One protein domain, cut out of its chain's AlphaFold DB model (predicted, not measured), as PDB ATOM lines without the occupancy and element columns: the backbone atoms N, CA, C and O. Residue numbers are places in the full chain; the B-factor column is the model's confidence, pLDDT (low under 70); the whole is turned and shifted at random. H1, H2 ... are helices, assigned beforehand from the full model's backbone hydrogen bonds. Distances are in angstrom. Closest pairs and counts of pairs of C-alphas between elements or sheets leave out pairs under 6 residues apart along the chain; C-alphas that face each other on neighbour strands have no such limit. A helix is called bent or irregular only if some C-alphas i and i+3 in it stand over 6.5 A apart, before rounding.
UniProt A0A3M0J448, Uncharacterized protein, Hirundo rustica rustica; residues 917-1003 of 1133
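This is residues 917 to 1003 of the 1133 residues of an uncharacterized protein of Hirundo rustica rustica (UniProt A0A3M0J448). One long helix, H3, makes most of the length of this domain, and two shorter helices, H1 and H2, sit side by side near its first part, H2 packing on it with its closest C-alphas. The far end of H3 sticks out with residues 994 to 1000, while at the opposite end of the long axis the link of residues 955 to 969 loops out and back between H2 and H3. The printed part has 87 residues with three named helices, in the order H1, H2, H3, and no named strand; the class is all helix. The whole is loose, with a radius of gyration of the C-alphas of 16.3 A, and spans 55 by 21 by 19 A.

After residues 917 to 924 comes H1, residues 925 to 942, which has a kink of 33 degrees near residue 936. A tight link of three residues leads to H2, residues 946 to 954. H1 and H2 form a helical hairpin, at a shallow tilt of 6 degrees, opposite ways. They only just touch, with 3 pairs of C-alphas within 8 A, H1 doing so with residues 928 to 932 alone; the closest C-alphas are those of Cys 932 and Leu 952, 7.3 A apart. A long link of 15 residues leads to H3, residues 970 to 999. H2 and H3 touch at a steep tilt of 46 degrees, opposite ways, H3 with residues 971 to 975 alone; their closest C-alphas, of Pro 951 and Val 972, are 5.2 A apart. H1 and H3 are close but not clearly touching, at a steep tilt of 40 degrees, the same way; their closest C-alphas, of Leu 942 and Trp 982, are 7.5 A apart. In H3 every O i to N i+4 pair is within hydrogen-bond range; in H1 12 of 14 are, and in H2 3 of 5.

H1 begins at C-alpha 925, (126.672, 143.297, 165.156), and measures 23.8 A from first to last C-alpha. It is irregular, C-alphas 937 and 940 being 7.3 A apart. H2 measures 12.1 A and is irregular too, C-alphas 948 and 951 being 7.5 A apart. H3 runs 42.9 A from C-alpha 970, (116.250, 129.363, 162.392), to C-alpha 999, (121.160, 115.261, 202.578).

The two C-alphas farthest apart in the domain, those of Glu 961 and Arg 1003, are 54.9 A apart. The C-alphas of the first and last printed residues, Glu 917 and Arg 1003, are 33.7 A apart. The printed part has no cut. In this predicted model the mean pLDDT of the printed part is 74.6, and 28 residues are under 70, among them residues 917 to 920, 940 to 944 and 989 to 1001.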
ATOM      1  N   GLU A 917     125.231 136.939 182.584       60.59
ATOM      2  CA  GLU A 917     123.885 137.100 182.018       60.59
ATOM      3  C   GLU A 917     123.973 137.107 180.491       60.59
ATOM      4  O   GLU A 917     124.285 138.127 179.870       60.59
ATOM      5  N   ILE A 918     123.736 135.942 179.880       66.25
ATOM      6  CA  ILE A 918     123.810 135.772 178.429       66.25
ATOM      7  C   ILE A 918     122.603 136.460 177.775       66.25
ATOM      8  O   ILE A 918     121.472 135.975 177.801       66.25
ATOM      9  N   LYS A 919     122.841 137.620 177.154       66.44
ATOM     10  CA  LYS A 919     121.822 138.338 176.376       66.44
ATOM     11  C   LYS A 919     121.549 137.614 175.055       66.44
ATOM     12  O   LYS A 919     122.158 137.912 174.036       66.44
ATOM     13  N   THR A 920     120.581 136.703 175.040       66.56
ATOM     14  CA  THR A 920     120.183 135.982 173.812       66.56
ATOM     15  C   THR A 920     119.320 136.810 172.845       66.56
ATOM     16  O   THR A 920     118.904 136.305 171.804       66.56
ATOM     17  N   LYS A 921     119.017 138.075 173.172       73.81
ATOM     18  CA  LYS A 921     118.379 139.029 172.255       73.81
ATOM     19  C   LYS A 921     119.463 139.769 171.474       73.81
ATOM     20  O   LYS A 921     120.116 140.646 172.025       73.81
ATOM     21  N   VAL A 922     119.612 139.404 170.205       78.19
ATOM     22  CA  VAL A 922     120.568 139.988 169.258       78.19
ATOM     23  C   VAL A 922     119.809 140.793 168.209       78.19
ATOM     24  O   VAL A 922     118.819 140.302 167.665       78.19
ATOM     25  N   SER A 923     120.272 142.012 167.931       84.69
ATOM     26  CA  SER A 923     119.688 142.919 166.933       84.69
ATOM     27  C   SER A 923     120.726 143.635 166.059       84.69
ATOM     28  O   SER A 923     120.419 144.015 164.930       84.69
ATOM     29  N   THR A 924     121.959 143.770 166.548       88.56
ATOM     30  CA  THR A 924     123.088 144.461 165.908       88.56
ATOM     31  C   THR A 924     124.345 143.588 165.911       88.56
ATOM     32  O   THR A 924     124.437 142.627 166.678       88.56
ATOM     33  N   LEU A 925     125.352 143.934 165.102       87.19
ATOM     34  CA  LEU A 925     126.672 143.297 165.156       87.19
ATOM     35  C   LEU A 925     127.330 143.449 166.545       87.19
ATOM     36  O   LEU A 925     127.975 142.514 167.016       87.19
ATOM     37  N   ALA A 926     127.112 144.568 167.247       86.69
ATOM     38  CA  ALA A 926     127.550 144.735 168.635       86.69
ATOM     39  C   ALA A 926     126.948 143.679 169.583       86.69
ATOM     40  O   ALA A 926     127.666 143.125 170.420       86.69
ATOM     41  N   ASP A 927     125.659 143.353 169.427       84.56
ATOM     42  CA  ASP A 927     125.015 142.291 170.209       84.56
ATOM     43  C   ASP A 927     125.604 140.910 169.873       84.56
ATOM     44  O   ASP A 927     125.820 140.107 170.782       84.56
ATOM     45  N   VAL A 928     125.911 140.635 168.593       84.69
ATOM     46  CA  VAL A 928     126.590 139.389 168.182       84.69
ATOM     47  C   VAL A 928     127.973 139.300 168.826       84.69
ATOM     48  O   VAL A 928     128.304 138.264 169.394       84.69
ATOM     49  N   HIS A 929     128.770 140.372 168.805       83.81
ATOM     50  CA  HIS A 929     130.084 140.394 169.453       83.81
ATOM     51  C   HIS A 929     129.987 140.164 170.971       83.81
ATOM     52  O   HIS A 929     130.738 139.347 171.509       83.81
ATOM     53  N   GLN A 930     129.037 140.809 171.663       81.25
ATOM     54  CA  GLN A 930     128.809 140.573 173.095       81.25
ATOM     55  C   GLN A 930     128.377 139.122 173.374       81.25
ATOM     56  O   GLN A 930     128.886 138.510 174.314       81.25
ATOM     57  N   LEU A 931     127.480 138.556 172.561       82.56
ATOM     58  CA  LEU A 931     127.017 137.177 172.705       82.56
ATOM     59  C   LEU A 931     128.132 136.160 172.424       82.56
ATOM     60  O   LEU A 931     128.368 135.277 173.242       82.56
ATOM     61  N   CYS A 932     128.845 136.279 171.304       81.12
ATOM     62  CA  CYS A 932     129.924 135.361 170.937       81.12
ATOM     63  C   CYS A 932     131.100 135.438 171.922       81.12
ATOM     64  O   CYS A 932     131.662 134.401 172.270       81.12
ATOM     65  N   GLY A 933     131.433 136.629 172.435       79.44
ATOM     66  CA  GLY A 933     132.416 136.791 173.510       79.44
ATOM     67  C   GLY A 933     131.979 136.106 174.809       79.44
ATOM     68  O   GLY A 933     132.749 135.343 175.392       79.44
ATOM     69  N   ALA A 934     130.722 136.306 175.223       74.50
ATOM     70  CA  ALA A 934     130.140 135.624 176.377       74.50
ATOM     71  C   ALA A 934     130.179 134.095 176.216       74.50
ATOM     72  O   ALA A 934     130.688 133.398 177.089       74.50
ATOM     73  N   LEU A 935     129.702 133.570 175.083       75.94
ATOM     74  CA  LEU A 935     129.661 132.131 174.822       75.94
ATOM     75  C   LEU A 935     131.058 131.516 174.768       75.94
ATOM     76  O   LEU A 935     131.269 130.486 175.400       75.94
ATOM     77  N   ASN A 936     132.025 132.149 174.097       76.62
ATOM     78  CA  ASN A 936     133.403 131.655 174.048       76.62
ATOM     79  C   ASN A 936     134.079 131.628 175.430       76.62
ATOM     80  O   ASN A 936     134.872 130.724 175.680       76.62
ATOM     81  N   TRP A 937     133.738 132.548 176.344       73.88
ATOM     82  CA  TRP A 937     134.225 132.509 177.729       73.88
ATOM     83  C   TRP A 937     133.673 131.312 178.516       73.88
ATOM     84  O   TRP A 937     134.437 130.596 179.163       73.88
ATOM     85  N   VAL A 938     132.359 131.057 178.463       68.75
ATOM     86  CA  VAL A 938     131.781 129.937 179.231       68.75
ATOM     87  C   VAL A 938     132.024 128.580 178.552       68.75
ATOM     88  O   VAL A 938     132.099 127.564 179.236       68.75
ATOM     89  N   ARG A 939     132.199 128.545 177.224       70.31
ATOM     90  CA  ARG A 939     132.317 127.343 176.374       70.31
ATOM     91  C   ARG A 939     133.152 126.182 176.946       70.31
ATOM     92  O   ARG A 939     132.625 125.069 176.909       70.31
ATOM     93  N   PRO A 940     134.368 126.369 177.508       65.06
ATOM     94  CA  PRO A 940     135.145 125.269 178.097       65.06
ATOM     95  C   PRO A 940     134.419 124.535 179.237       65.06
ATOM     96  O   PRO A 940     134.623 123.342 179.437       65.06
ATOM     97  N   TRP A 941     133.536 125.236 179.951       60.88
ATOM     98  CA  TRP A 941     132.730 124.731 181.066       60.88
ATOM     99  C   TRP A 941     131.360 124.192 180.631       60.88
ATOM    100  O   TRP A 941     130.695 123.513 181.412       60.88
ATOM    101  N   LEU A 942     130.922 124.506 179.404       62.44
ATOM    102  CA  LEU A 942     129.633 124.080 178.841       62.44
ATOM    103  C   LEU A 942     129.765 122.955 177.798       62.44
ATOM    104  O   LEU A 942     128.777 122.579 177.181       62.44
ATOM    105  N   GLY A 943     130.978 122.461 177.527       62.81
ATOM    106  CA  GLY A 943     131.224 121.386 176.553       62.81
ATOM    107  C   GLY A 943     130.838 121.706 175.098       62.81
ATOM    108  O   GLY A 943     130.841 120.804 174.262       62.81
ATOM    109  N   LEU A 944     130.501 122.964 174.785       69.38
ATOM    110  CA  LEU A 944     129.967 123.372 173.484       69.38
ATOM    111  C   LEU A 944     131.024 123.208 172.381       69.38
ATOM    112  O   LEU A 944     132.136 123.751 172.462       69.38
ATOM    113  N   THR A 945     130.675 122.468 171.331       75.69
ATOM    114  CA  THR A 945     131.574 122.224 170.195       75.69
ATOM    115  C   THR A 945     131.684 123.462 169.298       75.69
ATOM    116  O   THR A 945     130.965 124.448 169.465       75.69
ATOM    117  N   THR A 946     132.607 123.447 168.328       79.94
ATOM    118  CA  THR A 946     132.641 124.511 167.306       79.94
ATOM    119  C   THR A 946     131.412 124.414 166.399       79.94
ATOM    120  O   THR A 946     130.887 125.437 165.984       79.94
ATOM    121  N   GLU A 947     130.925 123.198 166.149       80.75
ATOM    122  CA  GLU A 947     129.747 122.904 165.324       80.75
ATOM    123  C   GLU A 947     128.457 123.445 165.960       80.75
ATOM    124  O   GLU A 947     127.657 124.080 165.278       80.75
ATOM    125  N   ASP A 948     128.297 123.285 167.280       76.00
ATOM    126  CA  ASP A 948     127.161 123.814 168.051       76.00
ATOM    127  C   ASP A 948     127.036 125.343 167.972       76.00
ATOM    128  O   ASP A 948     125.937 125.889 168.079       76.00
ATOM    129  N   LEU A 949     128.168 126.034 167.810       81.44
ATOM    130  CA  LEU A 949     128.254 127.493 167.753       81.44
ATOM    131  C   LEU A 949     128.466 128.033 166.330       81.44
ATOM    132  O   LEU A 949     128.382 129.243 166.131       81.44
ATOM    133  N   ALA A 950     128.687 127.174 165.331       84.50
ATOM    134  CA  ALA A 950     128.955 127.594 163.956       84.50
ATOM    135  C   ALA A 950     127.876 128.537 163.376       84.50
ATOM    136  O   ALA A 950     128.265 129.582 162.850       84.50
ATOM    137  N   PRO A 951     126.556 128.296 163.564       84.81
ATOM    138  CA  PRO A 951     125.524 129.219 163.083       84.81
ATOM    139  C   PRO A 951     125.627 130.627 163.692       84.81
ATOM    140  O   PRO A 951     125.311 131.615 163.035       84.81
ATOM    141  N   LEU A 952     126.085 130.751 164.943       81.69
ATOM    142  CA  LEU A 952     126.260 132.052 165.602       81.69
ATOM    143  C   LEU A 952     127.420 132.849 164.994       81.69
ATOM    144  O   LEU A 952     127.339 134.075 164.911       81.69
ATOM    145  N   PHE A 953     128.471 132.172 164.524       83.94
ATOM    146  CA  PHE A 953     129.592 132.825 163.847       83.94
ATOM    147  C   PHE A 953     129.232 133.307 162.432       83.94
ATOM    148  O   PHE A 953     129.827 134.274 161.959       83.94
ATOM    149  N   ASP A 954     128.216 132.731 161.781       83.94
ATOM    150  CA  ASP A 954     127.703 133.262 160.509       83.94
ATOM    151  C   ASP A 954     127.091 134.667 160.655       83.94
ATOM    152  O   ASP A 954     127.192 135.466 159.725       83.94
ATOM    153  N   LEU A 955     126.559 135.033 161.831       84.00
ATOM    154  CA  LEU A 955     126.059 136.393 162.093       84.00
ATOM    155  C   LEU A 955     127.158 137.459 162.224       84.00
ATOM    156  O   LEU A 955     126.847 138.651 162.226       84.00
ATOM    157  N   LEU A 956     128.432 137.069 162.321       85.50
ATOM    158  CA  LEU A 956     129.550 138.019 162.269       85.50
ATOM    159  C   LEU A 956     129.755 138.555 160.842       85.50
ATOM    160  O   LEU A 956     130.201 139.686 160.666       85.50
ATOM    161  N   LYS A 957     129.377 137.774 159.822       82.00
ATOM    162  CA  LYS A 957     129.501 138.133 158.403       82.00
ATOM    163  C   LYS A 957     128.507 139.245 158.033       82.00
ATOM    164  O   LYS A 957     127.425 139.348 158.614       82.00
ATOM    165  N   GLY A 958     128.861 140.070 157.048       81.38
ATOM    166  CA  GLY A 958     128.056 141.210 156.588       81.38
ATOM    167  C   GLY A 958     128.746 142.552 156.837       81.38
ATOM    168  O   GLY A 958     129.965 142.603 156.954       81.38
ATOM    169  N   GLY A 959     127.970 143.641 156.897       77.12
ATOM    170  CA  GLY A 959     128.507 144.994 157.091       77.12
ATOM    171  C   GLY A 959     129.221 145.165 158.436       77.12
ATOM    172  O   GLY A 959     128.720 144.693 159.458       77.12
ATOM    173  N   GLU A 960     130.370 145.841 158.410       84.25
ATOM    174  CA  GLU A 960     131.367 145.880 159.495       84.25
ATOM    175  C   GLU A 960     131.012 146.821 160.658       84.25
ATOM    176  O   GLU A 960     131.559 146.691 161.753       84.25
ATOM    177  N   GLU A 961     130.085 147.762 160.456       84.88
ATOM    178  CA  GLU A 961     129.659 148.668 161.522       84.88
ATOM    179  C   GLU A 961     129.037 147.915 162.708       84.88
ATOM    180  O   GLU A 961     128.150 147.078 162.542       84.88
ATOM    181  N   LEU A 962     129.401 148.300 163.933       85.81
ATOM    182  CA  LEU A 962     128.808 147.750 165.160       85.81
ATOM    183  C   LEU A 962     127.285 147.989 165.253       85.81
ATOM    184  O   LEU A 962     126.570 147.170 165.831       85.81
ATOM    185  N   SER A 963     126.799 149.074 164.641       86.31
ATOM    186  CA  SER A 963     125.387 149.435 164.429       86.31
ATOM    187  C   SER A 963     124.654 148.552 163.416       86.31
ATOM    188  O   SER A 963     123.423 148.563 163.386       86.31
ATOM    189  N   SER A 964     125.375 147.806 162.573       89.06
ATOM    190  CA  SER A 964     124.802 147.066 161.450       89.06
ATOM    191  C   SER A 964     123.789 146.019 161.946       89.06
ATOM    192  O   SER A 964     124.133 145.208 162.814       89.06
ATOM    193  N   PRO A 965     122.542 146.007 161.435       87.38
ATOM    194  CA  PRO A 965     121.501 145.118 161.935       87.38
ATOM    195  C   PRO A 965     121.823 143.646 161.649       87.38
ATOM    196  O   PRO A 965     122.502 143.306 160.676       87.38
ATOM    197  N   ARG A 966     121.320 142.753 162.506       86.25
ATOM    198  CA  ARG A 966     121.475 141.296 162.388       86.25
ATOM    199  C   ARG A 966     120.157 140.589 162.688       86.25
ATOM    200  O   ARG A 966     119.446 140.944 163.624       86.25
ATOM    201  N   VAL A 967     119.833 139.579 161.880       84.06
ATOM    202  CA  VAL A 967     118.570 138.829 161.951       84.06
ATOM    203  C   VAL A 967     118.859 137.383 162.342       84.06
ATOM    204  O   VAL A 967     119.632 136.697 161.682       84.06
ATOM    205  N   LEU A 968     118.214 136.910 163.409       84.19
ATOM    206  CA  LEU A 968     118.344 135.534 163.891       84.19
ATOM    207  C   LEU A 968     117.708 134.534 162.905       84.19
ATOM    208  O   LEU A 968     116.474 134.446 162.817       84.19
ATOM    209  N   THR A 969     118.538 133.751 162.214       84.69
ATOM    210  CA  THR A 969     118.091 132.627 161.371       84.69
ATOM    211  C   THR A 969     117.506 131.486 162.230       84.69
ATOM    212  O   THR A 969     117.708 131.471 163.452       84.69
ATOM    213  N   PRO A 970     116.753 130.527 161.651       84.06
ATOM    214  CA  PRO A 970     116.250 129.363 162.392       84.06
ATOM    215  C   PRO A 970     117.363 128.533 163.056       84.06
ATOM    216  O   PRO A 970     117.200 128.057 164.178       84.06
ATOM    217  N   GLU A 971     118.515 128.416 162.399       82.44
ATOM    218  CA  GLU A 971     119.677 127.646 162.853       82.44
ATOM    219  C   GLU A 971     120.322 128.315 164.072       82.44
ATOM    220  O   GLU A 971     120.620 127.647 165.063       82.44
ATOM    221  N   VAL A 972     120.450 129.649 164.048       83.25
ATOM    222  CA  VAL A 972     120.927 130.430 165.200       83.25
ATOM    223  C   VAL A 972     119.969 130.320 166.383       83.25
ATOM    224  O   VAL A 972     120.417 130.167 167.519       83.25
ATOM    225  N   LYS A 973     118.650 130.375 166.146       82.25
ATOM    226  CA  LYS A 973     117.645 130.213 167.213       82.25
ATOM    227  C   LYS A 973     117.780 128.851 167.887       82.25
ATOM    228  O   LYS A 973     117.860 128.798 169.107       82.25
ATOM    229  N   LYS A 974     117.933 127.782 167.102       82.62
ATOM    230  CA  LYS A 974     118.161 126.421 167.605       82.62
ATOM    231  C   LYS A 974     119.469 126.289 168.404       82.62
ATOM    232  O   LYS A 974     119.493 125.607 169.427       82.62
ATOM    233  N   ALA A 975     120.546 126.954 167.976       79.12
ATOM    234  CA  ALA A 975     121.802 127.007 168.734       79.12
ATOM    235  C   ALA A 975     121.636 127.755 170.074       79.12
ATOM    236  O   ALA A 975     122.073 127.271 171.118       79.12
ATOM    237  N   LEU A 976     120.935 128.895 170.070       77.88
ATOM    238  CA  LEU A 976     120.597 129.661 171.276       77.88
ATOM    239  C   LEU A 976     119.692 128.883 172.244       77.88
ATOM    240  O   LEU A 976     119.914 128.930 173.451       77.88
ATOM    241  N   GLU A 977     118.704 128.147 171.738       77.06
ATOM    242  CA  GLU A 977     117.838 127.271 172.535       77.06
ATOM    243  C   GLU A 977     118.652 126.170 173.233       77.06
ATOM    244  O   GLU A 977     118.494 125.973 174.439       77.06
ATOM    245  N   LYS A 978     119.605 125.535 172.526       74.38
ATOM    246  CA  LYS A 978     120.529 124.549 173.116       74.38
ATOM    247  C   LYS A 978     121.340 125.145 174.275       74.38
ATOM    248  O   LYS A 978     121.484 124.501 175.314       74.38
ATOM    249  N   VAL A 979     121.834 126.378 174.126       71.88
ATOM    250  CA  VAL A 979     122.549 127.095 175.198       71.88
ATOM    251  C   VAL A 979     121.629 127.399 176.385       71.88
ATOM    252  O   VAL A 979     122.007 127.144 177.525       71.88
ATOM    253  N   GLN A 980     120.412 127.895 176.151       73.31
ATOM    254  CA  GLN A 980     119.476 128.202 177.239       73.31
ATOM    255  C   GLN A 980     119.042 126.950 178.016       73.31
ATOM    256  O   GLN A 980     118.868 127.007 179.234       73.31
ATOM    257  N   ASP A 981     118.841 125.817 177.343       70.50
ATOM    258  CA  ASP A 981     118.511 124.549 178.003       70.50
ATOM    259  C   ASP A 981     119.709 123.956 178.761       70.50
ATOM    260  O   ASP A 981     119.529 123.347 179.824       70.50
ATOM    261  N   TRP A 982     120.937 124.237 178.310       68.06
ATOM    262  CA  TRP A 982     122.130 124.006 179.118       68.06
ATOM    263  C   TRP A 982     122.148 124.874 180.384       68.06
ATOM    264  O   TRP A 982     122.360 124.330 181.467       68.06
ATOM    265  N   GLU A 983     121.931 126.194 180.304       67.38
ATOM    266  CA  GLU A 983     121.965 127.082 181.485       67.38
ATOM    267  C   GLU A 983     121.019 126.581 182.590       67.38
ATOM    268  O   GLU A 983     121.427 126.420 183.743       67.38
ATOM    269  N   LYS A 984     119.786 126.225 182.205       72.12
ATOM    270  CA  LYS A 984     118.774 125.620 183.089       72.12
ATOM    271  C   LYS A 984     119.274 124.312 183.718       72.12
ATOM    272  O   LYS A 984     119.059 124.082 184.907       72.12
ATOM    273  N   SER A 985     119.960 123.474 182.938       71.88
ATOM    274  CA  SER A 985     120.544 122.212 183.415       71.88
ATOM    275  C   SER A 985     121.688 122.427 184.402       71.88
ATOM    276  O   SER A 985     121.763 121.762 185.431       71.88
ATOM    277  N   MET A 986     122.569 123.386 184.124       67.56
ATOM    278  CA  MET A 986     123.714 123.705 184.971       67.56
ATOM    279  C   MET A 986     123.275 124.256 186.334       67.56
ATOM    280  O   MET A 986     123.845 123.887 187.361       67.56
ATOM    281  N   ASP A 987     122.225 125.079 186.380       67.88
ATOM    282  CA  ASP A 987     121.658 125.553 187.647       67.88
ATOM    283  C   ASP A 987     120.941 124.436 188.432       67.88
ATOM    284  O   ASP A 987     121.058 124.389 189.661       67.88
ATOM    285  N   ALA A 988     120.309 123.470 187.754       72.25
ATOM    286  CA  ALA A 988     119.804 122.257 188.401       72.25
ATOM    287  C   ALA A 988     120.938 121.393 188.995       72.25
ATOM    288  O   ALA A 988     120.830 120.961 190.144       72.25
ATOM    289  N   ILE A 989     122.052 121.204 188.276       68.44
ATOM    290  CA  ILE A 989     123.245 120.496 188.782       68.44
ATOM    291  C   ILE A 989     123.816 121.208 190.019       68.44
ATOM    292  O   ILE A 989     124.042 120.562 191.042       68.44
ATOM    293  N   LYS A 990     123.995 122.538 189.981       62.12
ATOM    294  CA  LYS A 990     124.452 123.324 191.149       62.12
ATOM    295  C   LYS A 990     123.544 123.112 192.363       62.12
ATOM    296  O   LYS A 990     124.044 122.912 193.471       62.12
ATOM    297  N   HIS A 991     122.225 123.131 192.161       67.25
ATOM    298  CA  HIS A 991     121.263 122.929 193.241       67.25
ATOM    299  C   HIS A 991     121.309 121.500 193.804       67.25
ATOM    300  O   HIS A 991     121.271 121.324 195.020       67.25
ATOM    301  N   LEU A 992     121.484 120.482 192.952       66.19
ATOM    302  CA  LEU A 992     121.681 119.097 193.392       66.19
ATOM    303  C   LEU A 992     122.994 118.906 194.159       66.19
ATOM    304  O   LEU A 992     122.986 118.243 195.187       66.19
ATOM    305  N   ILE A 993     124.100 119.531 193.747       60.66
ATOM    306  CA  ILE A 993     125.371 119.471 194.493       60.66
ATOM    307  C   ILE A 993     125.215 120.085 195.897       60.66
ATOM    308  O   ILE A 993     125.706 119.519 196.878       60.66
ATOM    309  N   GLN A 994     124.486 121.201 196.021       51.06
ATOM    310  CA  GLN A 994     124.134 121.789 197.321       51.06
ATOM    311  C   GLN A 994     123.246 120.840 198.142       51.06
ATOM    312  O   GLN A 994     123.557 120.565 199.301       51.06
ATOM    313  N   ALA A 995     122.197 120.276 197.539       58.66
ATOM    314  CA  ALA A 995     121.296 119.315 198.173       58.66
ATOM    315  C   ALA A 995     122.036 118.060 198.680       58.66
ATOM    316  O   ALA A 995     121.893 117.692 199.846       58.66
ATOM    317  N   PHE A 996     122.887 117.447 197.851       68.94
ATOM    318  CA  PHE A 996     123.666 116.251 198.191       68.94
ATOM    319  C   PHE A 996     124.704 116.522 199.291       68.94
ATOM    320  O   PHE A 996     125.038 115.624 200.063       68.94
ATOM    321  N   SER A 997     125.197 117.762 199.403       43.25
ATOM    322  CA  SER A 997     126.108 118.168 200.482       43.25
ATOM    323  C   SER A 997     125.445 118.222 201.864       43.25
ATOM    324  O   SER A 997     126.145 118.137 202.870       43.25
ATOM    325  N   PHE A 998     124.111 118.336 201.909       42.38
ATOM    326  CA  PHE A 998     123.324 118.421 203.141       42.38
ATOM    327  C   PHE A 998     122.549 117.130 203.449       42.38
ATOM    328  O   PHE A 998     122.453 116.739 204.607       42.38
ATOM    329  N   MET A 999     122.012 116.454 202.427       51.16
ATOM    330  CA  MET A 999     121.160 115.261 202.578       51.16
ATOM    331  C   MET A 999     121.875 113.934 202.274       51.16
ATOM    332  O   MET A 999     121.290 112.870 202.461       51.16
ATOM    333  N   GLY A1000     123.124 113.981 201.804       44.09
ATOM    334  CA  GLY A1000     123.816 112.823 201.238       44.09
ATOM    335  C   GLY A1000     123.447 112.570 199.772       44.09
ATOM    336  O   GLY A1000     122.578 113.227 199.198       44.09
ATOM    337  N   ILE A1001     124.144 111.620 199.149       62.00
ATOM    338  CA  ILE A1001     123.942 111.259 197.739       62.00
ATOM    339  C   ILE A1001     122.779 110.248 197.653       62.00
ATOM    340  O   ILE A1001     122.860 109.195 198.292       62.00
ATOM    341  N   PRO A1002     121.695 110.531 196.908       71.56
ATOM    342  CA  PRO A1002     120.570 109.611 196.763       71.56
ATOM    343  C   PRO A1002     120.906 108.460 195.805       71.56
ATOM    344  O   PRO A1002     121.707 108.619 194.891       71.56
ATOM    345  N   ARG A1003     120.248 107.303 195.964       66.81
ATOM    346  CA  ARG A1003     120.386 106.175 195.017       66.81
ATOM    347  C   ARG A1003     119.664 106.406 193.687       66.81
ATOM    348  O   ARG A1003     120.119 105.918 192.662       66.81
TER     349      ARG A1003